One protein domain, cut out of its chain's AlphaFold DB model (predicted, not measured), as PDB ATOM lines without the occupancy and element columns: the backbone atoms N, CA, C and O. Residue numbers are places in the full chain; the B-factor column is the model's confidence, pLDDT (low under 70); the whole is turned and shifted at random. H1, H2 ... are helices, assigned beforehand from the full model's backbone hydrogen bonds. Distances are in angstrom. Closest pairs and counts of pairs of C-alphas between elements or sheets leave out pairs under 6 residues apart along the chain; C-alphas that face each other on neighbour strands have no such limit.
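This is residues 4 to 179 of the 278 residues of an uncharacterized protein of Nitrospirae bacterium (UniProt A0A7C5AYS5). H3 runs through the middle of a flat, crossed body of helices, with H1 and H7 running opposite ways on one side of it and H5 crossing it on the other. H4 folds back between H1 and H5, and H6 packs on H3 and H7. The printed part has 176 residues with seven named helices, H1 to H7 in order, and no named strand: all helix. It is compact, with a radius of gyration of the C-alphas of 16.0 A and spans of 48 by 46 by 25 A.

H1, residues 4 to 33, starts at C-alpha 4 (-36.870, -45.813, 11.455) and is 42.6 A long, with a kink of 45 degrees near residue 11. H2 is residues 35 to 38. H3, residues 43 to 68, is 36.1 A long. H4, residues 71 to 100, is 39.1 A long, with a kink of 103 degrees near residue 94. H5 is residues 103 to 121, H6 residues 133 to 149. H7, residues 156 to 177, ends at C-alpha 177 (-27.234, -52.081, 2.725).

H3 is the hub, touching five helices. H1, H3 and H7 form a bundle, three helices that touch one another. C-alphas 23 and 53 are the closest of H1 and H3, 5.2 A apart. H5 touches H3 at a steep tilt of 61 degrees, closest at C-alphas 55 and 117, 4.5 A. H4 touches H1, closest at C-alphas 16 and 85, 4.5 A. H6 touches H7, closest at C-alphas 143 and 159, 3.8 A. H2 and H1 only just touch, only at the corner, with 3 pairs of C-alphas within 8 A. Every O i to N i+4 pair is within hydrogen-bond range in H5 and H6; H1 has 24 of 26, H3 21 of 22, H4 20 of 26, H7 15 of 18, and H2 is too short for one.

The farthest C-alphas, of Glu 36 and Lys 72, are 48.8 A apart. The printed part has no cut; the link from H5 to H6 is long, 11 residues. The model's pLDDT is under 70 at residues 4 to 6 and 96 to 102.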
ATOM      1  N   ALA A   4     -37.613 -45.377  12.641       47.81
ATOM      2  CA  ALA A   4     -36.870 -45.813  11.455       47.81
ATOM      3  C   ALA A   4     -35.351 -45.592  11.594       47.81
ATOM      4  O   ALA A   4     -34.560 -46.448  11.205       47.81
ATOM      5  N   ASN A   5     -34.925 -44.493  12.227       52.62
ATOM      6  CA  ASN A   5     -33.501 -44.211  12.437       52.62
ATOM      7  C   ASN A   5     -32.822 -45.227  13.387       52.62
ATOM      8  O   ASN A   5     -31.642 -45.542  13.239       52.62
ATOM      9  N   THR A   6     -33.568 -45.821  14.330       61.69
ATOM     10  CA  THR A   6     -33.059 -46.916  15.180       61.69
ATOM     11  C   THR A   6     -32.778 -48.190  14.387       61.69
ATOM     12  O   THR A   6     -31.757 -48.831  14.633       61.69
ATOM     13  N   ASP A   7     -33.636 -48.523  13.420       77.88
ATOM     14  CA  ASP A   7     -33.557 -49.780  12.663       77.88
ATOM     15  C   ASP A   7     -32.365 -49.800  11.691       77.88
ATOM     16  O   ASP A   7     -31.785 -50.854  11.420       77.88
ATOM     17  N   TYR A   8     -31.945 -48.626  11.208       88.75
ATOM     18  CA  TYR A   8     -30.827 -48.489  10.270       88.75
ATOM     19  C   TYR A   8     -29.515 -48.035  10.909       88.75
ATOM     20  O   TYR A   8     -28.490 -48.041  10.229       88.75
ATOM     21  N   LYS A   9     -29.503 -47.685  12.201       90.25
ATOM     22  CA  LYS A   9     -28.353 -47.064  12.882       90.25
ATOM     23  C   LYS A   9     -27.027 -47.790  12.646       90.25
ATOM     24  O   LYS A   9     -26.017 -47.157  12.349       90.25
ATOM     25  N   GLU A  10     -27.030 -49.114  12.760       91.00
ATOM     26  CA  GLU A  10     -25.827 -49.924  12.557       91.00
ATOM     27  C   GLU A  10     -25.382 -49.942  11.087       91.00
ATOM     28  O   GLU A  10     -24.194 -49.813  10.804       91.00
ATOM     29  N   ARG A  11     -26.326 -50.005  10.138       92.94
ATOM     30  CA  ARG A  11     -26.014 -49.930   8.699       92.94
ATOM     31  C   ARG A  11     -25.456 -48.561   8.325       92.94
ATOM     32  O   ARG A  11     -24.480 -48.491   7.590       92.94
ATOM     33  N   LEU A  12     -26.031 -47.481   8.856       95.38
ATOM     34  CA  LEU A  12     -25.547 -46.112   8.647       95.38
ATOM     35  C   LEU A  12     -24.121 -45.941   9.180       95.38
ATOM     36  O   LEU A  12     -23.270 -45.380   8.493       95.38
ATOM     37  N   ARG A  13     -23.841 -46.489  10.370       94.75
ATOM     38  CA  ARG A  13     -22.497 -46.507  10.963       94.75
ATOM     39  C   ARG A  13     -21.490 -47.227  10.061       94.75
ATOM     40  O   ARG A  13     -20.432 -46.669   9.782       94.75
ATOM     41  N   GLN A  14     -21.829 -48.431   9.601       94.56
ATOM     42  CA  GLN A  14     -20.969 -49.249   8.738       94.56
ATOM     43  C   GLN A  14     -20.753 -48.615   7.357       94.56
ATOM     44  O   GLN A  14     -19.634 -48.628   6.849       94.56
ATOM     45  N   LEU A  15     -21.794 -48.024   6.758       96.31
ATOM     46  CA  LEU A  15     -21.674 -47.288   5.496       96.31
ATOM     47  C   LEU A  15     -20.747 -46.089   5.650       96.31
ATOM     48  O   LEU A  15     -19.856 -45.910   4.827       96.31
ATOM     49  N   ALA A  16     -20.915 -45.302   6.713       95.94
ATOM     50  CA  ALA A  16     -20.056 -44.158   6.981       95.94
ATOM     51  C   ALA A  16     -18.582 -44.568   7.129       95.94
ATOM     52  O   ALA A  16     -17.711 -43.962   6.508       95.94
ATOM     53  N   GLU A  17     -18.301 -45.624   7.895       93.62
ATOM     54  CA  GLU A  17     -16.944 -46.165   8.054       93.62
ATOM     55  C   GLU A  17     -16.353 -46.621   6.716       93.62
ATOM     56  O   GLU A  17     -15.236 -46.231   6.375       93.62
ATOM     57  N   LEU A  18     -17.124 -47.373   5.925       93.88
ATOM     58  CA  LEU A  18     -16.705 -47.833   4.604       93.88
ATOM     59  C   LEU A  18     -16.430 -46.661   3.652       93.88
ATOM     60  O   LEU A  18     -15.397 -46.642   2.987       93.88
ATOM     61  N   MET A  19     -17.322 -45.670   3.594       96.31
ATOM     62  CA  MET A  19     -17.171 -44.508   2.715       96.31
ATOM     63  C   MET A  19     -15.911 -43.707   3.055       96.31
ATOM     64  O   MET A  19     -15.153 -43.350   2.150       96.31
ATOM     65  N   LEU A  20     -15.657 -43.457   4.344       90.31
ATOM     66  CA  LEU A  20     -14.481 -42.708   4.793       90.31
ATOM     67  C   LEU A  20     -13.183 -43.489   4.538       90.31
ATOM     68  O   LEU A  20     -12.210 -42.898   4.061       90.31
ATOM     69  N   ALA A  21     -13.182 -44.800   4.810       87.75
ATOM     70  CA  ALA A  21     -12.035 -45.680   4.594       87.75
ATOM     71  C   ALA A  21     -11.681 -45.793   3.107       87.75
ATOM     72  O   ALA A  21     -10.552 -45.492   2.722       87.75
ATOM     73  N   VAL A  22     -12.658 -46.126   2.254       90.06
ATOM     74  CA  VAL A  22     -12.436 -46.246   0.804       90.06
ATOM     75  C   VAL A  22     -11.968 -44.918   0.219       90.06
ATOM     76  O   VAL A  22     -11.059 -44.912  -0.606       90.06
ATOM     77  N   SER A  23     -12.526 -43.785   0.658       90.44
ATOM     78  CA  SER A  23     -12.081 -42.467   0.183       90.44
ATOM     79  C   SER A  23     -10.620 -42.193   0.557       90.44
ATOM     80  O   SER A  23      -9.838 -41.766  -0.293       90.44
ATOM     81  N   GLY A  24     -10.210 -42.508   1.791       84.00
ATOM     82  CA  GLY A  24      -8.832 -42.309   2.257       84.00
ATOM     83  C   GLY A  24      -7.821 -43.243   1.582       84.00
ATOM     84  O   GLY A  24      -6.745 -42.812   1.148       84.00
ATOM     85  N   GLU A  25      -8.178 -44.517   1.428       86.44
ATOM     86  CA  GLU A  25      -7.362 -45.494   0.703       86.44
ATOM     87  C   GLU A  25      -7.241 -45.140  -0.779       86.44
ATOM     88  O   GLU A  25      -6.152 -45.249  -1.348       86.44
ATOM     89  N   SER A  26      -8.316 -44.642  -1.394       88.81
ATOM     90  CA  SER A  26      -8.306 -44.227  -2.798       88.81
ATOM     91  C   SER A  26      -7.375 -43.038  -3.023       88.81
ATOM     92  O   SER A  26      -6.558 -43.085  -3.939       88.81
ATOM     93  N   VAL A  27      -7.402 -42.018  -2.157       86.88
ATOM     94  CA  VAL A  27      -6.443 -40.894  -2.206       86.88
ATOM     95  C   VAL A  27      -5.001 -41.399  -2.106       86.88
ATOM     96  O   VAL A  27      -4.145 -41.024  -2.912       86.88
ATOM     97  N   THR A  28      -4.736 -42.310  -1.165       86.00
ATOM     98  CA  THR A  28      -3.413 -42.935  -1.003       86.00
ATOM     99  C   THR A  28      -2.995 -43.692  -2.263       86.00
ATOM    100  O   THR A  28      -1.853 -43.574  -2.719       86.00
ATOM    101  N   MET A  29      -3.914 -44.449  -2.863       87.19
ATOM    102  CA  MET A  29      -3.683 -45.173  -4.109       87.19
ATOM    103  C   MET A  29      -3.411 -44.217  -5.273       87.19
ATOM    104  O   MET A  29      -2.485 -44.469  -6.044       87.19
ATOM    105  N   MET A  30      -4.139 -43.106  -5.389       89.00
ATOM    106  CA  MET A  30      -3.902 -42.114  -6.439       89.00
ATOM    107  C   MET A  30      -2.518 -41.472  -6.306       89.00
ATOM    108  O   MET A  30      -1.767 -41.423  -7.279       89.00
ATOM    109  N   LYS A  31      -2.118 -41.086  -5.088       88.44
ATOM    110  CA  LYS A  31      -0.778 -40.536  -4.814       88.44
ATOM    111  C   LYS A  31       0.346 -41.498  -5.221       88.44
ATOM    112  O   LYS A  31       1.378 -41.051  -5.715       88.44
ATOM    113  N   ARG A  32       0.142 -42.815  -5.083       87.75
ATOM    114  CA  ARG A  32       1.107 -43.840  -5.536       87.75
ATOM    115  C   ARG A  32       1.258 -43.912  -7.058       87.75
ATOM    116  O   ARG A  32       2.328 -44.290  -7.521       87.75
ATOM    117  N   HIS A  33       0.226 -43.560  -7.826       84.69
ATOM    118  CA  HIS A  33       0.285 -43.565  -9.295       84.69
ATOM    119  C   HIS A  33       1.026 -42.349  -9.863       84.69
ATOM    120  O   HIS A  33       1.564 -42.424 -10.965       84.69
ATOM    121  N   VAL A  34       1.076 -41.241  -9.118       87.94
ATOM    122  CA  VAL A  34       1.734 -39.991  -9.527       87.94
ATOM    123  C   VAL A  34       2.667 -39.462  -8.425       87.94
ATOM    124  O   VAL A  34       2.449 -38.370  -7.900       87.94
ATOM    125  N   PRO A  35       3.732 -40.201  -8.054       87.00
ATOM    126  CA  PRO A  35       4.543 -39.894  -6.872       87.00
ATOM    127  C   PRO A  35       5.211 -38.513  -6.935       87.00
ATOM    128  O   PRO A  35       5.243 -37.800  -5.936       87.00
ATOM    129  N   GLU A  36       5.690 -38.090  -8.108       86.94
ATOM    130  CA  GLU A  36       6.319 -36.770  -8.279       86.94
ATOM    131  C   GLU A  36       5.346 -35.613  -8.042       86.94
ATOM    132  O   GLU A  36       5.722 -34.568  -7.508       86.94
ATOM    133  N   GLN A  37       4.088 -35.800  -8.439       85.19
ATOM    134  CA  GLN A  37       3.038 -34.809  -8.259       85.19
ATOM    135  C   GLN A  37       2.466 -34.872  -6.841       85.19
ATOM    136  O   GLN A  37       2.156 -33.839  -6.250       85.19
ATOM    137  N   ALA A  38       2.436 -36.066  -6.244       82.56
ATOM    138  CA  ALA A  38       2.028 -36.272  -4.863       82.56
ATOM    139  C   ALA A  38       2.920 -35.536  -3.854       82.56
ATOM    140  O   ALA A  38       2.422 -35.071  -2.834       82.56
ATOM    141  N   LEU A  39       4.215 -35.375  -4.152       85.81
ATOM    142  CA  LEU A  39       5.141 -34.576  -3.337       85.81
ATOM    143  C   LEU A  39       4.846 -33.068  -3.378       85.81
ATOM    144  O   LEU A  39       5.303 -32.333  -2.506       85.81
ATOM    145  N   LYS A  40       4.112 -32.603  -4.394       87.81
ATOM    146  CA  LYS A  40       3.761 -31.189  -4.594       87.81
ATOM    147  C   LYS A  40       2.359 -30.844  -4.081       87.81
ATOM    148  O   LYS A  40       2.026 -29.662  -4.027       87.81
ATOM    149  N   LEU A  41       1.551 -31.847  -3.725       84.25
ATOM    150  CA  LEU A  41       0.196 -31.660  -3.199       84.25
ATOM    151  C   LEU A  41       0.236 -30.989  -1.830       84.25
ATOM    152  O   LEU A  41       0.933 -31.444  -0.920       84.25
ATOM    153  N   LYS A  42      -0.566 -29.939  -1.660       84.94
ATOM    154  CA  LYS A  42      -0.829 -29.381  -0.333       84.94
ATOM    155  C   LYS A  42      -1.883 -30.231   0.373       84.94
ATOM    156  O   LYS A  42      -2.709 -30.876  -0.268       84.94
ATOM    157  N   HIS A  43      -1.930 -30.147   1.702       75.50
ATOM    158  CA  HIS A  43      -2.981 -30.800   2.494       75.50
ATOM    159  C   HIS A  43      -4.399 -30.399   2.059       75.50
ATOM    160  O   HIS A  43      -5.295 -31.233   2.071       75.50
ATOM    161  N   GLN A  44      -4.595 -29.147   1.634       76.81
ATOM    162  CA  GLN A  44      -5.882 -28.670   1.122       76.81
ATOM    163  C   GLN A  44      -6.273 -29.345  -0.203       76.81
ATOM    164  O   GLN A  44      -7.444 -29.651  -0.406       76.81
ATOM    165  N   ASP A  45      -5.304 -29.617  -1.078       84.12
ATOM    166  CA  ASP A  45      -5.546 -30.288  -2.358       84.12
ATOM    167  C   ASP A  45      -5.859 -31.776  -2.126       84.12
ATOM    168  O   ASP A  45      -6.800 -32.323  -2.697       84.12
ATOM    169  N   GLU A  46      -5.122 -32.417  -1.211       83.75
ATOM    170  CA  GLU A  46      -5.385 -33.793  -0.771       83.75
ATOM    171  C   GLU A  46      -6.781 -33.936  -0.148       83.75
ATOM    172  O   GLU A  46      -7.507 -34.884  -0.456       83.75
ATOM    173  N   TRP A  47      -7.184 -32.956   0.665       86.00
ATOM    174  CA  TRP A  47      -8.536 -32.870   1.203       86.00
ATOM    175  C   TRP A  47      -9.585 -32.708   0.098       86.00
ATOM    176  O   TRP A  47     -10.602 -33.397   0.115       86.00
ATOM    177  N   GLY A  48      -9.326 -31.874  -0.912       87.56
ATOM    178  CA  GLY A  48     -10.206 -31.732  -2.075       87.56
ATOM    179  C   GLY A  48     -10.436 -33.057  -2.811       87.56
ATOM    180  O   GLY A  48     -11.578 -33.411  -3.097       87.56
ATOM    181  N   ILE A  49      -9.374 -33.835  -3.044       91.94
ATOM    182  CA  ILE A  49      -9.473 -35.156  -3.691       91.94
ATOM    183  C   ILE A  49     -10.258 -36.134  -2.810       91.94
ATOM    184  O   ILE A  49     -11.101 -36.880  -3.311       91.94
ATOM    185  N   TYR A  50     -10.021 -36.118  -1.497       91.50
ATOM    186  CA  TYR A  50     -10.787 -36.918  -0.543       91.50
ATOM    187  C   TYR A  50     -12.291 -36.616  -0.621       91.50
ATOM    188  O   TYR A  50     -13.110 -37.538  -0.684       91.50
ATOM    189  N   LEU A  51     -12.659 -35.333  -0.694       93.69
ATOM    190  CA  LEU A  51     -14.049 -34.917  -0.855       93.69
ATOM    191  C   LEU A  51     -14.632 -35.333  -2.212       93.69
ATOM    192  O   LEU A  51     -15.796 -35.717  -2.254       93.69
ATOM    193  N   GLU A  52     -13.864 -35.333  -3.307       96.69
ATOM    194  CA  GLU A  52     -14.338 -35.870  -4.598       96.69
ATOM    195  C   GLU A  52     -14.699 -37.361  -4.506       96.69
ATOM    196  O   GLU A  52     -15.746 -37.778  -5.017       96.69
ATOM    197  N   PHE A  53     -13.894 -38.161  -3.795       96.88
ATOM    198  CA  PHE A  53     -14.241 -39.557  -3.513       96.88
ATOM    199  C   PHE A  53     -15.504 -39.663  -2.649       96.88
ATOM    200  O   PHE A  53     -16.405 -40.436  -2.982       96.88
ATOM    201  N   LEU A  54     -15.650 -38.845  -1.606       96.38
ATOM    202  CA  LEU A  54     -16.885 -38.846  -0.817       96.38
ATOM    203  C   LEU A  54     -18.114 -38.452  -1.645       96.38
ATOM    204  O   LEU A  54     -19.164 -39.081  -1.495       96.38
ATOM    205  N   LYS A  55     -17.998 -37.485  -2.567       98.19
ATOM    206  CA  LYS A  55     -19.102 -37.099  -3.462       98.19
ATOM    207  C   LYS A  55     -19.584 -38.290  -4.278       98.19
ATOM    208  O   LYS A  55     -20.791 -38.541  -4.316       98.19
ATOM    209  N   ILE A  56     -18.682 -39.036  -4.922       97.81
ATOM    210  CA  ILE A  56     -19.103 -40.209  -5.699       97.81
ATOM    211  C   ILE A  56     -19.674 -41.302  -4.783       97.81
ATOM    212  O   ILE A  56     -20.690 -41.896  -5.133       97.81
ATOM    213  N   MET A  57     -19.126 -41.511  -3.581       98.00
ATOM    214  CA  MET A  57     -19.652 -42.503  -2.632       98.00
ATOM    215  C   MET A  57     -21.078 -42.186  -2.170       98.00
ATOM    216  O   MET A  57     -21.918 -43.088  -2.130       98.00
ATOM    217  N   PHE A  58     -21.389 -40.918  -1.884       97.88
ATOM    218  CA  PHE A  58     -22.763 -40.497  -1.592       97.88
ATOM    219  C   PHE A  58     -23.693 -40.761  -2.777       97.88
ATOM    220  O   PHE A  58     -24.791 -41.275  -2.579       97.88
ATOM    221  N   ASN A  59     -23.245 -40.488  -4.008       97.50
ATOM    222  CA  ASN A  59     -24.061 -40.743  -5.194       97.50
ATOM    223  C   ASN A  59     -24.311 -42.242  -5.426       97.50
ATOM    224  O   ASN A  59     -25.433 -42.643  -5.733       97.50
ATOM    225  N   LEU A  60     -23.284 -43.079  -5.273       96.88
ATOM    226  CA  LEU A  60     -23.418 -44.530  -5.399       96.88
ATOM    227  C   LEU A  60     -24.341 -45.094  -4.317       96.88
ATOM    228  O   LEU A  60     -25.185 -45.941  -4.613       96.88
ATOM    229  N   THR A  61     -24.215 -44.595  -3.088       96.88
ATOM    230  CA  THR A  61     -25.062 -45.018  -1.970       96.88
ATOM    231  C   THR A  61     -26.512 -44.605  -2.186       96.88
ATOM    232  O   THR A  61     -27.382 -45.452  -2.040       96.88
ATOM    233  N   ASP A  62     -26.783 -43.377  -2.637       95.12
ATOM    234  CA  ASP A  62     -28.132 -42.907  -2.995       95.12
ATOM    235  C   ASP A  62     -28.805 -43.829  -4.031       95.12
ATOM    236  O   ASP A  62     -29.922 -44.317  -3.839       95.12
ATOM    237  N   ARG A  63     -28.070 -44.196  -5.091       93.44
ATOM    238  CA  ARG A  63     -28.560 -45.139  -6.112       93.44
ATOM    239  C   ARG A  63     -28.807 -46.542  -5.560       93.44
ATOM    240  O   ARG A  63     -29.741 -47.211  -5.995       93.44
ATOM    241  N   LEU A  64     -27.968 -47.018  -4.642       93.31
ATOM    242  CA  LEU A  64     -28.135 -48.332  -4.017       93.31
ATOM    243  C   LEU A  64     -29.259 -48.337  -2.975       93.31
ATOM    244  O   LEU A  64     -29.947 -49.349  -2.840       93.31
ATOM    245  N   VAL A  65     -29.481 -47.230  -2.268       92.75
ATOM    246  CA  VAL A  65     -30.590 -47.034  -1.327       92.75
ATOM    247  C   VAL A  65     -31.922 -47.188  -2.054       92.75
ATOM    248  O   VAL A  65     -32.794 -47.898  -1.551       92.75
ATOM    249  N   ALA A  66     -32.030 -46.682  -3.286       88.94
ATOM    250  CA  ALA A  66     -33.198 -46.900  -4.141       88.94
ATOM    251  C   ALA A  66     -33.520 -48.391  -4.394       88.94
ATOM    252  O   ALA A  66     -34.672 -48.731  -4.666       88.94
ATOM    253  N   LEU A  67     -32.526 -49.284  -4.287       87.62
ATOM    254  CA  LEU A  67     -32.674 -50.736  -4.455       87.62
ATOM    255  C   LEU A  67     -32.871 -51.503  -3.141       87.62
ATOM    256  O   LEU A  67     -33.346 -52.639  -3.181       87.62
ATOM    257  N   HIS A  68     -32.463 -50.930  -2.003       87.62
ATOM    258  CA  HIS A  68     -32.307 -51.657  -0.735       87.62
ATOM    259  C   HIS A  68     -33.177 -51.139   0.417       87.62
ATOM    260  O   HIS A  68     -33.493 -51.910   1.330       87.62
ATOM    261  N   ILE A  69     -33.628 -49.886   0.353       86.88
ATOM    262  CA  ILE A  69     -34.399 -49.218   1.405       86.88
ATOM    263  C   ILE A  69     -35.807 -48.869   0.882       86.88
ATOM    264  O   ILE A  69     -35.923 -48.396  -0.257       86.88
ATOM    265  N   PRO A  70     -36.882 -49.106   1.664       88.19
ATOM    266  CA  PRO A  70     -38.247 -48.743   1.276       88.19
ATOM    267  C   PRO A  70     -38.367 -47.262   0.925       88.19
ATOM    268  O   PRO A  70     -37.799 -46.424   1.626       88.19
ATOM    269  N   LEU A  71     -39.142 -46.922  -0.111       82.06
ATOM    270  CA  LEU A  71     -39.200 -45.553  -0.659       82.06
ATOM    271  C   LEU A  71     -39.490 -44.478   0.402       82.06
ATOM    272  O   LEU A  71     -38.871 -43.417   0.407       82.06
ATOM    273  N   LYS A  72     -40.405 -44.780   1.327       85.62
ATOM    274  CA  LYS A  72     -40.798 -43.891   2.433       85.62
ATOM    275  C   LYS A  72     -39.657 -43.563   3.408       85.62
ATOM    276  O   LYS A  72     -39.704 -42.513   4.037       85.62
ATOM    277  N   ASP A  73     -38.647 -44.427   3.500       88.62
ATOM    278  CA  ASP A  73     -37.545 -44.306   4.455       88.62
ATOM    279  C   ASP A  73     -36.274 -43.728   3.799       88.62
ATOM    280  O   ASP A  73     -35.349 -43.338   4.503       88.62
ATOM    281  N   GLN A  74     -36.203 -43.639   2.461       88.44
ATOM    282  CA  GLN A  74     -34.969 -43.280   1.736       88.44
ATOM    283  C   GLN A  74     -34.432 -41.891   2.102       88.44
ATOM    284  O   GLN A  74     -33.228 -41.727   2.291       88.44
ATOM    285  N   MET A  75     -35.312 -40.893   2.233       89.06
ATOM    286  CA  MET A  75     -34.903 -39.532   2.596       89.06
ATOM    287  C   MET A  75     -34.338 -39.475   4.021       89.06
ATOM    288  O   MET A  75     -33.278 -38.894   4.239       89.06
ATOM    289  N   GLU A  76     -35.021 -40.099   4.985       90.44
ATOM    290  CA  GLU A  76     -34.551 -40.163   6.374       90.44
ATOM    291  C   GLU A  76     -33.244 -40.959   6.472       90.44
ATOM    292  O   GLU A  76     -32.321 -40.538   7.165       90.44
ATOM    293  N   PHE A  77     -33.120 -42.051   5.713       93.19
ATOM    294  CA  PHE A  77     -31.904 -42.853   5.632       93.19
ATOM    295  C   PHE A  77     -30.712 -42.038   5.114       93.19
ATOM    296  O   PHE A  77     -29.646 -42.067   5.722       93.19
ATOM    297  N   MET A  78     -30.876 -41.288   4.019       94.81
ATOM    298  CA  MET A  78     -29.786 -40.483   3.455       94.81
ATOM    299  C   MET A  78     -29.382 -39.318   4.365       94.81
ATOM    300  O   MET A  78     -28.191 -39.031   4.469       94.81
ATOM    301  N   ASN A  79     -30.331 -38.698   5.072       93.75
ATOM    302  CA  ASN A  79     -30.012 -37.700   6.098       93.75
ATOM    303  C   ASN A  79     -29.246 -38.343   7.269       93.75
ATOM    304  O   ASN A  79     -28.227 -37.822   7.713       93.75
ATOM    305  N   GLY A  80     -29.675 -39.526   7.718       95.62
ATOM    306  CA  GLY A  80     -28.963 -40.290   8.743       95.62
ATOM    307  C   GLY A  80     -27.559 -40.729   8.309       95.62
ATOM    308  O   GLY A  80     -26.660 -40.831   9.144       95.62
ATOM    309  N   LEU A  81     -27.339 -40.962   7.010       97.00
ATOM    310  CA  LEU A  81     -26.019 -41.278   6.463       97.00
ATOM    311  C   LEU A  81     -25.095 -40.058   6.495       97.00
ATOM    312  O   LEU A  81     -23.934 -40.194   6.874       97.00
ATOM    313  N   GLU A  82     -25.602 -38.879   6.135       96.25
ATOM    314  CA  GLU A  82     -24.873 -37.611   6.253       96.25
ATOM    315  C   GLU A  82     -24.430 -37.357   7.703       96.25
ATOM    316  O   GLU A  82     -23.252 -37.078   7.962       96.25
ATOM    317  N   ASP A  83     -25.338 -37.563   8.661       95.38
ATOM    318  CA  ASP A  83     -25.042 -37.469  10.092       95.38
ATOM    319  C   ASP A  83     -23.990 -38.499  10.531       95.38
ATOM    320  O   ASP A  83     -23.054 -38.168  11.265       95.38
ATOM    321  N   ALA A  84     -24.113 -39.752  10.079       96.38
ATOM    322  CA  ALA A  84     -23.180 -40.821  10.426       96.38
ATOM    323  C   ALA A  84     -21.772 -40.559   9.868       96.38
ATOM    324  O   ALA A  84     -20.795 -40.695  10.606       96.38
ATOM    325  N   VAL A  85     -21.655 -40.128   8.607       96.06
ATOM    326  CA  VAL A  85     -20.378 -39.735   7.985       96.06
ATOM    327  C   VAL A  85     -19.750 -38.577   8.753       96.06
ATOM    328  O   VAL A  85     -18.572 -38.639   9.101       96.06
ATOM    329  N   THR A  86     -20.547 -37.569   9.107       92.38
ATOM    330  CA  THR A  86     -20.093 -36.431   9.915       92.38
ATOM    331  C   THR A  86     -19.557 -36.883  11.273       92.38
ATOM    332  O   THR A  86     -18.465 -36.484  11.676       92.38
ATOM    333  N   GLN A  87     -20.293 -37.738  11.990       92.94
ATOM    334  CA  GLN A  87     -19.872 -38.251  13.298       92.94
ATOM    335  C   GLN A  87     -18.594 -39.089  13.210       92.94
ATOM    336  O   GLN A  87     -17.713 -38.947  14.059       92.94
ATOM    337  N   GLN A  88     -18.477 -39.953  12.202       90.94
ATOM    338  CA  GLN A  88     -17.296 -40.801  12.046       90.94
ATOM    339  C   GLN A  88     -16.066 -40.003  11.626       90.94
ATOM    340  O   GLN A  88     -14.980 -40.242  12.153       90.94
ATOM    341  N   LEU A  89     -16.230 -39.000  10.764       86.69
ATOM    342  CA  LEU A  89     -15.139 -38.105  10.404       86.69
ATOM    343  C   LEU A  89     -14.653 -37.304  11.620       86.69
ATOM    344  O   LEU A  89     -13.451 -37.210  11.851       86.69
ATOM    345  N   LYS A  90     -15.573 -36.797  12.452       86.00
ATOM    346  CA  LYS A  90     -15.228 -36.121  13.716       86.00
ATOM    347  C   LYS A  90     -14.380 -37.007  14.626       86.00
ATOM    348  O   LYS A  90     -13.337 -36.563  15.096       86.00
ATOM    349  N   ARG A  91     -14.788 -38.265  14.819       87.56
ATOM    350  CA  ARG A  91     -14.028 -39.248  15.612       87.56
ATOM    351  C   ARG A  91     -12.652 -39.543  15.017       87.56
ATOM    352  O   ARG A  91     -11.686 -39.654  15.758       87.56
ATOM    353  N   ALA A  92     -12.552 -39.654  13.693       81.38
ATOM    354  CA  ALA A  92     -11.279 -39.912  13.021       81.38
ATOM    355  C   ALA A  92     -10.284 -38.744  13.166       81.38
ATOM    356  O   ALA A  92      -9.077 -38.970  13.227       81.38
ATOM    357  N   LEU A  93     -10.783 -37.505  13.241       74.38
ATOM    358  CA  LEU A  93      -9.970 -36.290  13.360       74.38
ATOM    359  C   LEU A  93      -9.657 -35.897  14.816       74.38
ATOM    360  O   LEU A  93      -8.706 -35.149  15.056       74.38
ATOM    361  N   GLU A  94     -10.408 -36.414  15.790       76.62
ATOM    362  CA  GLU A  94     -10.242 -36.117  17.219       76.62
ATOM    363  C   GLU A  94      -8.798 -36.302  17.735       76.62
ATOM    364  O   GLU A  94      -8.310 -35.401  18.418       76.62
ATOM    365  N   PRO A  95      -8.038 -37.363  17.381       71.94
ATOM    366  CA  PRO A  95      -6.661 -37.521  17.861       71.94
ATOM    367  C   PRO A  95      -5.694 -36.439  17.364       71.94
ATOM    368  O   PRO A  95      -4.696 -36.158  18.025       71.94
ATOM    369  N   ALA A  96      -5.964 -35.850  16.196       61.53
ATOM    370  CA  ALA A  96      -5.084 -34.871  15.558       61.53
ATOM    371  C   ALA A  96      -5.395 -33.427  15.982       61.53
ATOM    372  O   ALA A  96      -4.487 -32.604  16.075       61.53
ATOM    373  N   PHE A  97      -6.666 -33.122  16.255       59.88
ATOM    374  CA  PHE A  97      -7.136 -31.754  16.509       59.88
ATOM    375  C   PHE A  97      -7.753 -31.557  17.905       59.88
ATOM    376  O   PHE A  97      -8.037 -30.425  18.307       59.88
ATOM    377  N   GLY A  98      -7.950 -32.637  18.669       60.38
ATOM    378  CA  GLY A  98      -8.677 -32.629  19.939       60.38
ATOM    379  C   GLY A  98     -10.106 -32.091  19.795       60.38
ATOM    380  O   GLY A  98     -10.645 -31.957  18.696       60.38
ATOM    381  N   ASN A  99     -10.705 -31.674  20.912       60.88
ATOM    382  CA  ASN A  99     -12.004 -30.984  20.919       60.88
ATOM    383  C   ASN A  99     -11.966 -29.571  20.292       60.88
ATOM    384  O   ASN A  99     -12.992 -28.898  20.264       60.88
ATOM    385  N   ASN A 100     -10.803 -29.118  19.805       52.88
ATOM    386  CA  ASN A 100     -10.600 -27.789  19.226       52.88
ATOM    387  C   ASN A 100     -10.816 -27.747  17.706       52.88
ATOM    388  O   ASN A 100     -10.758 -26.662  17.131       52.88
ATOM    389  N   ALA A 101     -11.044 -28.890  17.046       60.03
ATOM    390  CA  ALA A 101     -11.505 -28.887  15.660       60.03
ATOM    391  C   ALA A 101     -12.823 -28.116  15.572       60.03
ATOM    392  O   ALA A 101     -13.719 -28.358  16.389       60.03
ATOM    393  N   ASP A 102     -12.961 -27.230  14.583       68.62
ATOM    394  CA  ASP A 102     -14.220 -26.532  14.354       68.62
ATOM    395  C   ASP A 102     -15.275 -27.554  13.899       68.62
ATOM    396  O   ASP A 102     -15.406 -27.939  12.736       68.62
ATOM    397  N   GLN A 103     -16.011 -28.069  14.882       73.56
ATOM    398  CA  GLN A 103     -17.041 -29.084  14.701       73.56
ATOM    399  C   GLN A 103     -18.135 -28.609  13.742       73.56
ATOM    400  O   GLN A 103     -18.824 -29.455  13.164       73.56
ATOM    401  N   MET A 104     -18.306 -27.288  13.605       78.31
ATOM    402  CA  MET A 104     -19.215 -26.673  12.647       78.31
ATOM    403  C   MET A 104     -18.638 -26.742  11.232       78.31
ATOM    404  O   MET A 104     -19.362 -27.097  10.307       78.31
ATOM    405  N   GLU A 105     -17.342 -26.484  11.058       81.31
ATOM    406  CA  GLU A 105     -16.670 -26.573   9.756       81.31
ATOM    407  C   GLU A 105     -16.771 -27.983   9.154       81.31
ATOM    408  O   GLU A 105     -17.078 -28.128   7.969       81.31
ATOM    409  N   ILE A 106     -16.615 -29.034   9.969       81.00
ATOM    410  CA  ILE A 106     -16.779 -30.424   9.506       81.00
ATOM    411  C   ILE A 106     -18.217 -30.678   9.031       81.00
ATOM    412  O   ILE A 106     -18.420 -31.257   7.965       81.00
ATOM    413  N   VAL A 107     -19.216 -30.228   9.799       84.44
ATOM    414  CA  VAL A 107     -20.641 -30.381   9.442       84.44
ATOM    415  C   VAL A 107     -20.939 -29.657   8.129       84.44
ATOM    416  O   VAL A 107     -21.525 -30.245   7.224       84.44
ATOM    417  N   LEU A 108     -20.488 -28.406   7.995       82.50
ATOM    418  CA  LEU A 108     -20.673 -27.609   6.781       82.50
ATOM    419  C   LEU A 108     -19.982 -28.243   5.571       82.50
ATOM    420  O   LEU A 108     -20.551 -28.264   4.479       82.50
ATOM    421  N   THR A 109     -18.782 -28.793   5.761       88.88
ATOM    422  CA  THR A 109     -18.023 -29.457   4.696       88.88
ATOM    423  C   THR A 109     -18.748 -30.703   4.198       88.88
ATOM    424  O   THR A 109     -18.894 -30.880   2.987       88.88
ATOM    425  N   ILE A 110     -19.249 -31.551   5.102       91.75
ATOM    426  CA  ILE A 110     -19.996 -32.751   4.712       91.75
ATOM    427  C   ILE A 110     -21.330 -32.381   4.059       91.75
ATOM    428  O   ILE A 110     -21.615 -32.896   2.977       91.75
ATOM    429  N   GLY A 111     -22.090 -31.436   4.617       88.25
ATOM    430  CA  GLY A 111     -23.337 -30.975   3.997       88.25
ATOM    431  C   GLY A 111     -23.120 -30.396   2.593       88.25
ATOM    432  O   GLY A 111     -23.853 -30.719   1.656       88.25
ATOM    433  N   THR A 112     -22.046 -29.622   2.404       95.00
ATOM    434  CA  THR A 112     -21.644 -29.120   1.077       95.00
ATOM    435  C   THR A 112     -21.263 -30.268   0.143       95.00
ATOM    436  O   THR A 112     -21.711 -30.307  -1.000       95.00
ATOM    437  N   THR A 113     -20.514 -31.258   0.633       95.75
ATOM    438  CA  THR A 113     -20.121 -32.453  -0.134       95.75
ATOM    439  C   THR A 113     -21.342 -33.244  -0.614       95.75
ATOM    440  O   THR A 113     -21.392 -33.663  -1.773       95.75
ATOM    441  N   VAL A 114     -22.361 -33.421   0.233       95.31
ATOM    442  CA  VAL A 114     -23.619 -34.089  -0.144       95.31
ATOM    443  C   VAL A 114     -24.389 -33.269  -1.181       95.31
ATOM    444  O   VAL A 114     -24.864 -33.826  -2.177       95.31
ATOM    445  N   ALA A 115     -24.488 -31.950  -0.995       94.75
ATOM    446  CA  ALA A 115     -25.155 -31.065  -1.948       94.75
ATOM    447  C   ALA A 115     -24.469 -31.083  -3.327       94.75
ATOM    448  O   ALA A 115     -25.128 -31.281  -4.350       94.75
ATOM    449  N   GLU A 116     -23.141 -30.966  -3.355       96.56
ATOM    450  CA  GLU A 116     -22.342 -31.006  -4.582       96.56
ATOM    451  C   GLU A 116     -22.377 -32.378  -5.257       96.56
ATOM    452  O   GLU A 116     -22.404 -32.446  -6.488       96.56
ATOM    453  N   SER A 117     -22.408 -33.468  -4.483       96.38
ATOM    454  CA  SER A 117     -22.613 -34.822  -5.008       96.38
ATOM    455  C   SER A 117     -23.922 -34.910  -5.792       96.38
ATOM    456  O   SER A 117     -23.926 -35.317  -6.959       96.38
ATOM    457  N   ARG A 118     -25.027 -34.460  -5.184       92.69
ATOM    458  CA  ARG A 118     -26.350 -34.458  -5.821       92.69
ATOM    459  C   ARG A 118     -26.333 -33.618  -7.093       92.69
ATOM    460  O   ARG A 118     -26.673 -34.137  -8.151       92.69
ATOM    461  N   GLN A 119     -25.855 -32.376  -7.016       94.06
ATOM    462  CA  GLN A 119     -25.801 -31.465  -8.162       94.06
ATOM    463  C   GLN A 119     -24.924 -32.004  -9.303       94.06
ATOM    464  O   GLN A 119     -25.313 -31.970 -10.470       94.06
ATOM    465  N   THR A 120     -23.737 -32.521  -8.981       93.50
ATOM    466  CA  THR A 120     -22.763 -32.999  -9.971       93.50
ATOM    467  C   THR A 120     -23.284 -34.200 -10.750       93.50
ATOM    468  O   THR A 120     -23.100 -34.285 -11.970       93.50
ATOM    469  N   TYR A 121     -23.897 -35.152 -10.044       94.44
ATOM    470  CA  TYR A 121     -24.238 -36.451 -10.610       94.44
ATOM    471  C   TYR A 121     -25.711 -36.582 -11.020       94.44
ATOM    472  O   TYR A 121     -26.076 -37.588 -11.636       94.44
ATOM    473  N   GLU A 122     -26.545 -35.565 -10.767       89.88
ATOM    474  CA  GLU A 122     -27.970 -35.551 -11.123       89.88
ATOM    475  C   GLU A 122     -28.216 -35.854 -12.606       89.88
ATOM    476  O   GLU A 122     -29.168 -36.570 -12.939       89.88
ATOM    477  N   LYS A 123     -27.353 -35.348 -13.495       92.12
ATOM    478  CA  LYS A 123     -27.477 -35.517 -14.953       92.12
ATOM    479  C   LYS A 123     -27.350 -36.973 -15.421       92.12
ATOM    480  O   LYS A 123     -27.859 -37.311 -16.486       92.12
ATOM    481  N   TYR A 124     -26.717 -37.849 -14.638       92.12
ATOM    482  CA  TYR A 124     -26.537 -39.256 -15.004       92.12
ATOM    483  C   TYR A 124     -27.721 -40.094 -14.522       92.12
ATOM    484  O   TYR A 124     -27.823 -40.452 -13.343       92.12
ATOM    485  N   LYS A 125     -28.628 -40.438 -15.436       88.62
ATOM    486  CA  LYS A 125     -29.794 -41.283 -15.151       88.62
ATOM    487  C   LYS A 125     -29.504 -42.724 -15.577       88.62
ATOM    488  O   LYS A 125     -29.459 -43.012 -16.765       88.62
ATOM    489  N   PHE A 126     -29.265 -43.593 -14.599       88.19
ATOM    490  CA  PHE A 126     -28.989 -45.016 -14.796       88.19
ATOM    491  C   PHE A 126     -29.257 -45.785 -13.494       88.19
ATOM    492  O   PHE A 126     -29.182 -45.201 -12.401       88.19
ATOM    493  N   LEU A 127     -29.529 -47.084 -13.603       84.94
ATOM    494  CA  LEU A 127     -29.612 -47.993 -12.457       84.94
ATOM    495  C   LEU A 127     -28.249 -48.609 -12.164       84.94
ATOM    496  O   LEU A 127     -27.573 -49.107 -13.054       84.94
ATOM    497  N   ILE A 128     -27.829 -48.622 -10.899       87.19
ATOM    498  CA  ILE A 128     -26.467 -49.049 -10.544       87.19
ATOM    499  C   ILE A 128     -26.163 -50.517 -10.909       87.19
ATOM    500  O   ILE A 128     -25.007 -50.853 -11.180       87.19
ATOM    501  N   SER A 129     -27.190 -51.368 -10.984       81.69
ATOM    502  CA  SER A 129     -27.095 -52.771 -11.403       81.69
ATOM    503  C   SER A 129     -26.948 -52.969 -12.911       81.69
ATOM    504  O   SER A 129     -26.596 -54.066 -13.338       81.69
ATOM    505  N   GLU A 130     -27.228 -51.949 -13.719       83.56
ATOM    506  CA  GLU A 130     -27.147 -52.052 -15.170       83.56
ATOM    507  C   GLU A 130     -25.733 -51.728 -15.675       83.56
ATOM    508  O   GLU A 130     -24.940 -51.048 -15.008       83.56
ATOM    509  N   ASP A 131     -25.406 -52.247 -16.855       85.00
ATOM    510  CA  ASP A 131     -24.254 -51.804 -17.631       85.00
ATOM    511  C   ASP A 131     -24.766 -50.863 -18.722       85.00
ATOM    512  O   ASP A 131     -25.497 -51.273 -19.625       85.00
ATOM    513  N   SER A 132     -24.465 -49.574 -18.581       89.31
ATOM    514  CA  SER A 132     -24.928 -48.541 -19.502       89.31
ATOM    515  C   SER A 132     -23.818 -47.562 -19.834       89.31
ATOM    516  O   SER A 132     -22.933 -47.261 -19.027       89.31
ATOM    517  N   LYS A 133     -23.902 -46.994 -21.039       93.75
ATOM    518  CA  LYS A 133     -22.986 -45.942 -21.486       93.75
ATOM    519  C   LYS A 133     -22.962 -44.767 -20.502       93.75
ATOM    520  O   LYS A 133     -21.887 -44.290 -20.164       93.75
ATOM    521  N   THR A 134     -24.122 -44.366 -19.982       92.81
ATOM    522  CA  THR A 134     -24.260 -43.268 -19.015       92.81
ATOM    523  C   THR A 134     -23.553 -43.553 -17.689       92.81
ATOM    524  O   THR A 134     -22.933 -42.651 -17.126       92.81
ATOM    525  N   LYS A 135     -23.592 -44.798 -17.195       92.75
ATOM    526  CA  LYS A 135     -22.823 -45.213 -16.010       92.75
ATOM    527  C   LYS A 135     -21.319 -45.100 -16.260       92.75
ATOM    528  O   LYS A 135     -20.601 -44.540 -15.435       92.75
ATOM    529  N   ASN A 136     -20.856 -45.581 -17.412       93.69
ATOM    530  CA  ASN A 136     -19.440 -45.529 -17.783       93.69
ATOM    531  C   ASN A 136     -18.953 -44.082 -17.980       93.69
ATOM    532  O   ASN A 136     -17.861 -43.736 -17.537       93.69
ATOM    533  N   GLU A 137     -19.782 -43.214 -18.567       95.38
ATOM    534  CA  GLU A 137     -19.521 -41.773 -18.674       95.38
ATOM    535  C   GLU A 137     -19.414 -41.109 -17.297       95.38
ATOM    536  O   GLU A 137     -18.467 -40.365 -17.066       95.38
ATOM    537  N   MET A 138     -20.311 -41.426 -16.354       96.69
ATOM    538  CA  MET A 138     -20.231 -40.903 -14.986       96.69
ATOM    539  C   MET A 138     -18.895 -41.248 -14.318       96.69
ATOM    540  O   MET A 138     -18.244 -40.365 -13.760       96.69
ATOM    541  N   PHE A 139     -18.481 -42.520 -14.368       96.25
ATOM    542  CA  PHE A 139     -17.226 -42.955 -13.752       96.25
ATOM    543  C   PHE A 139     -16.001 -42.352 -14.436       96.25
ATOM    544  O   PHE A 139     -15.043 -42.009 -13.743       96.25
ATOM    545  N   ARG A 140     -16.025 -42.205 -15.764       95.44
ATOM    546  CA  ARG A 140     -14.952 -41.550 -16.520       95.44
ATOM    547  C   ARG A 140     -14.829 -40.078 -16.138       95.44
ATOM    548  O   ARG A 140     -13.735 -39.634 -15.818       95.44
ATOM    549  N   ASP A 141     -15.937 -39.342 -16.145       95.88
ATOM    550  CA  ASP A 141     -15.953 -37.916 -15.819       95.88
ATOM    551  C   ASP A 141     -15.537 -37.683 -14.351       95.88
ATOM    552  O   ASP A 141     -14.842 -36.718 -14.047       95.88
ATOM    553  N   PHE A 142     -15.893 -38.598 -13.441       97.38
ATOM    554  CA  PHE A 142     -15.351 -38.625 -12.079       97.38
ATOM    555  C   PHE A 142     -13.827 -38.833 -12.063       97.38
ATOM    556  O   PHE A 142     -13.109 -38.096 -11.391       97.38
ATOM    557  N   GLY A 143     -13.322 -39.816 -12.811       96.06
ATOM    558  CA  GLY A 143     -11.889 -40.084 -12.891       96.06
ATOM    559  C   GLY A 143     -11.094 -38.906 -13.462       96.06
ATOM    560  O   GLY A 143      -9.988 -38.630 -13.000       96.06
ATOM    561  N   GLU A 144     -11.654 -38.182 -14.432       95.44
ATOM    562  CA  GLU A 144     -11.047 -36.961 -14.972       95.44
ATOM    563  C   GLU A 144     -10.947 -35.871 -13.899       95.44
ATOM    564  O   GLU A 144      -9.865 -35.332 -13.691       95.44
ATOM    565  N   LYS A 145     -12.013 -35.632 -13.124       94.69
ATOM    566  CA  LYS A 145     -11.980 -34.673 -12.004       94.69
ATOM    567  C   LYS A 145     -10.901 -34.995 -10.972       94.69
ATOM    568  O   LYS A 145     -10.225 -34.095 -10.484       94.69
ATOM    569  N   VAL A 146     -10.720 -36.275 -10.641       95.19
ATOM    570  CA  VAL A 146      -9.656 -36.706  -9.719       95.19
ATOM    571  C   VAL A 146      -8.273 -36.441 -10.320       95.19
ATOM    572  O   VAL A 146      -7.379 -35.968  -9.620       95.19
ATOM    573  N   ALA A 147      -8.093 -36.704 -11.614       93.25
ATOM    574  CA  ALA A 147      -6.834 -36.447 -12.306       93.25
ATOM    575  C   ALA A 147      -6.517 -34.944 -12.418       93.25
ATOM    576  O   ALA A 147      -5.370 -34.542 -12.203       93.25
ATOM    577  N   GLU A 148      -7.527 -34.113 -12.679       92.44
ATOM    578  CA  GLU A 148      -7.443 -32.649 -12.643       92.44
ATOM    579  C   GLU A 148      -7.065 -32.140 -11.247       92.44
ATOM    580  O   GLU A 148      -6.131 -31.347 -11.119       92.44
ATOM    581  N   ALA A 149      -7.720 -32.642 -10.194       90.75
ATOM    582  CA  ALA A 149      -7.430 -32.273  -8.805       90.75
ATOM    583  C   ALA A 149      -6.009 -32.673  -8.366       90.75
ATOM    584  O   ALA A 149      -5.398 -32.008  -7.532       90.75
ATOM    585  N   LEU A 150      -5.449 -33.726  -8.966       89.50
ATOM    586  CA  LEU A 150      -4.056 -34.137  -8.780       89.50
ATOM    587  C   LEU A 150      -3.063 -33.342  -9.640       89.50
ATOM    588  O   LEU A 150      -1.860 -33.559  -9.531       89.50
ATOM    589  N   GLY A 151      -3.525 -32.412 -10.477       88.62
ATOM    590  CA  GLY A 151      -2.674 -31.605 -11.352       88.62
ATOM    591  C   GLY A 151      -2.131 -32.365 -12.564       88.62
ATOM    592  O   GLY A 151      -1.145 -31.936 -13.162       88.62
ATOM    593  N   THR A 152      -2.757 -33.483 -12.930       89.75
ATOM    594  CA  THR A 152      -2.429 -34.272 -14.125       89.75
ATOM    595  C   THR A 152      -3.676 -34.459 -14.995       89.75
ATOM    596  O   THR A 152      -4.161 -35.588 -15.121       89.75
ATOM    597  N   PRO A 153      -4.229 -33.374 -15.572       89.50
ATOM    598  CA  PRO A 153      -5.407 -33.464 -16.429       89.50
ATOM    599  C   PRO A 153      -5.149 -34.406 -17.611       89.50
ATOM    600  O   PRO A 153      -4.029 -34.493 -18.124       89.50
ATOM    601  N   SER A 154      -6.188 -35.120 -18.036       88.50
ATOM    602  CA  SER A 154      -6.180 -36.083 -19.142       88.50
ATOM    603  C   SER A 154      -5.232 -37.277 -18.963       88.50
ATOM    604  O   SER A 154      -4.897 -37.972 -19.928       88.50
ATOM    605  N   ASN A 155      -4.807 -37.564 -17.728       91.19
ATOM    606  CA  ASN A 155      -4.057 -38.775 -17.413       91.19
ATOM    607  C   ASN A 155      -4.997 -39.989 -17.365       91.19
ATOM    608  O   ASN A 155      -5.521 -40.357 -16.313       91.19
ATOM    609  N   ALA A 156      -5.155 -40.653 -18.512       91.19
ATOM    610  CA  ALA A 156      -6.062 -41.789 -18.672       91.19
ATOM    611  C   ALA A 156      -5.816 -42.932 -17.669       91.19
ATOM    612  O   ALA A 156      -6.772 -43.580 -17.241       91.19
ATOM    613  N   GLN A 157      -4.561 -43.184 -17.276       90.75
ATOM    614  CA  GLN A 157      -4.237 -44.233 -16.305       90.75
ATOM    615  C   GLN A 157      -4.752 -43.868 -14.911       90.75
ATOM    616  O   GLN A 157      -5.365 -44.701 -14.244       90.75
ATOM    617  N   LEU A 158      -4.539 -42.620 -14.489       91.06
ATOM    618  CA  LEU A 158      -4.993 -42.125 -13.193       91.06
ATOM    619  C   LEU A 158      -6.519 -42.026 -13.131       91.06
ATOM    620  O   LEU A 158      -7.121 -42.506 -12.173       91.06
ATOM    621  N   SER A 159      -7.149 -41.483 -14.175       91.81
ATOM    622  CA  SER A 159      -8.608 -41.415 -14.265       91.81
ATOM    623  C   SER A 159      -9.235 -42.805 -14.224       91.81
ATOM    624  O   SER A 159     -10.176 -43.024 -13.467       91.81
ATOM    625  N   SER A 160      -8.666 -43.774 -14.949       93.50
ATOM    626  CA  SER A 160      -9.135 -45.167 -14.910       93.50
ATOM    627  C   SER A 160      -8.954 -45.799 -13.530       93.50
ATOM    628  O   SER A 160      -9.841 -46.518 -13.071       93.50
ATOM    629  N   ALA A 161      -7.838 -45.524 -12.846       92.44
ATOM    630  CA  ALA A 161      -7.602 -46.012 -11.490       92.44
ATOM    631  C   ALA A 161      -8.626 -45.434 -10.499       92.44
ATOM    632  O   ALA A 161      -9.195 -46.182  -9.706       92.44
ATOM    633  N   ALA A 162      -8.928 -44.135 -10.586       93.62
ATOM    634  CA  ALA A 162      -9.962 -43.499  -9.774       93.62
ATOM    635  C   ALA A 162     -11.349 -44.108 -10.044       93.62
ATOM    636  O   ALA A 162     -12.043 -44.510  -9.104       93.62
ATOM    637  N   SER A 163     -11.735 -44.252 -11.319       94.06
ATOM    638  CA  SER A 163     -12.983 -44.920 -11.713       94.06
ATOM    639  C   SER A 163     -13.070 -46.344 -11.152       94.06
ATOM    640  O   SER A 163     -14.124 -46.744 -10.652       94.06
ATOM    641  N   LEU A 164     -11.963 -47.096 -11.187       92.56
ATOM    642  CA  LEU A 164     -11.882 -48.448 -10.641       92.56
ATOM    643  C   LEU A 164     -12.135 -48.446  -9.128       92.56
ATOM    644  O   LEU A 164     -13.002 -49.193  -8.679       92.56
ATOM    645  N   CYS A 165     -11.464 -47.578  -8.364       90.69
ATOM    646  CA  CYS A 165     -11.673 -47.434  -6.919       90.69
ATOM    647  C   CYS A 165     -13.145 -47.162  -6.570       90.69
ATOM    648  O   CYS A 165     -13.710 -47.827  -5.702       90.69
ATOM    649  N   ALA A 166     -13.797 -46.239  -7.285       93.12
ATOM    650  CA  ALA A 166     -15.208 -45.934  -7.054       93.12
ATOM    651  C   ALA A 166     -16.128 -47.111  -7.425       93.12
ATOM    652  O   ALA A 166     -17.036 -47.458  -6.670       93.12
ATOM    653  N   SER A 167     -15.888 -47.764  -8.566       91.56
ATOM    654  CA  SER A 167     -16.702 -48.905  -9.006       91.56
ATOM    655  C   SER A 167     -16.553 -50.132  -8.093       91.56
ATOM    656  O   SER A 167     -17.536 -50.828  -7.833       91.56
ATOM    657  N   ALA A 168     -15.356 -50.358  -7.542       90.62
ATOM    658  CA  ALA A 168     -15.058 -51.462  -6.633       90.62
ATOM    659  C   ALA A 168     -15.766 -51.328  -5.274       90.62
ATOM    660  O   ALA A 168     -15.973 -52.331  -4.596       90.62
ATOM    661  N   ALA A 169     -16.194 -50.120  -4.894       92.31
ATOM    662  CA  ALA A 169     -16.961 -49.896  -3.671       92.31
ATOM    663  C   ALA A 169     -18.425 -50.355  -3.781       92.31
ATOM    664  O   ALA A 169     -19.059 -50.637  -2.765       92.31
ATOM    665  N   VAL A 170     -18.976 -50.463  -4.999       93.56
ATOM    666  CA  VAL A 170     -20.403 -50.765  -5.223       93.56
ATOM    667  C   VAL A 170     -20.846 -52.078  -4.557       93.56
ATOM    668  O   VAL A 170     -21.862 -52.055  -3.858       93.56
ATOM    669  N   PRO A 171     -20.126 -53.212  -4.692       92.38
ATOM    670  CA  PRO A 171     -20.511 -54.451  -4.020       92.38
ATOM    671  C   PRO A 171     -20.453 -54.347  -2.492       92.38
ATOM    672  O   PRO A 171     -21.341 -54.866  -1.820       92.38
ATOM    673  N   ALA A 172     -19.453 -53.650  -1.943       91.56
ATOM    674  CA  ALA A 172     -19.297 -53.477  -0.500       91.56
ATOM    675  C   ALA A 172     -20.424 -52.611   0.089       91.56
ATOM    676  O   ALA A 172     -21.061 -53.007   1.064       91.56
ATOM    677  N   LEU A 173     -20.749 -51.486  -0.558       94.50
ATOM    678  CA  LEU A 173     -21.887 -50.638  -0.186       94.50
ATOM    679  C   LEU A 173     -23.208 -51.421  -0.255       94.50
ATOM    680  O   LEU A 173     -24.037 -51.344   0.652       94.50
ATOM    681  N   SER A 174     -23.388 -52.222  -1.311       93.50
ATOM    682  CA  SER A 174     -24.565 -53.079  -1.469       93.50
ATOM    683  C   SER A 174     -24.675 -54.129  -0.358       93.50
ATOM    684  O   SER A 174     -25.778 -54.376   0.125       93.50
ATOM    685  N   ALA A 175     -23.563 -54.743   0.055       90.31
ATOM    686  CA  ALA A 175     -23.546 -55.749   1.117       90.31
ATOM    687  C   ALA A 175     -23.976 -55.153   2.468       90.31
ATOM    688  O   ALA A 175     -24.865 -55.699   3.129       90.31
ATOM    689  N   VAL A 176     -23.436 -53.982   2.827       92.94
ATOM    690  CA  VAL A 176     -23.822 -53.272   4.058       92.94
ATOM    691  C   VAL A 176     -25.308 -52.892   4.029       92.94
ATOM    692  O   VAL A 176     -26.029 -53.097   5.009       92.94
ATOM    693  N   LEU A 177     -25.813 -52.409   2.889       91.31
ATOM    694  CA  LEU A 177     -27.234 -52.081   2.725       91.31
ATOM    695  C   LEU A 177     -28.156 -53.298   2.863       91.31
ATOM    696  O   LEU A 177     -29.278 -53.153   3.350       91.31
ATOM    697  N   GLN A 178     -27.690 -54.492   2.496       89.62
ATOM    698  CA  GLN A 178     -28.405 -55.758   2.694       89.62
ATOM    699  C   GLN A 178     -28.300 -56.290   4.135       89.62
ATOM    700  O   GLN A 178     -28.958 -57.274   4.467       89.62
ATOM    701  N   GLY A 179     -27.529 -55.632   5.007       84.19
ATOM    702  CA  GLY A 179     -27.305 -56.055   6.390       84.19
ATOM    703  C   GLY A 179     -26.281 -57.182   6.532       84.19
ATOM    704  O   GLY A 179     -26.259 -57.849   7.564       84.19
TER     705      GLY A 179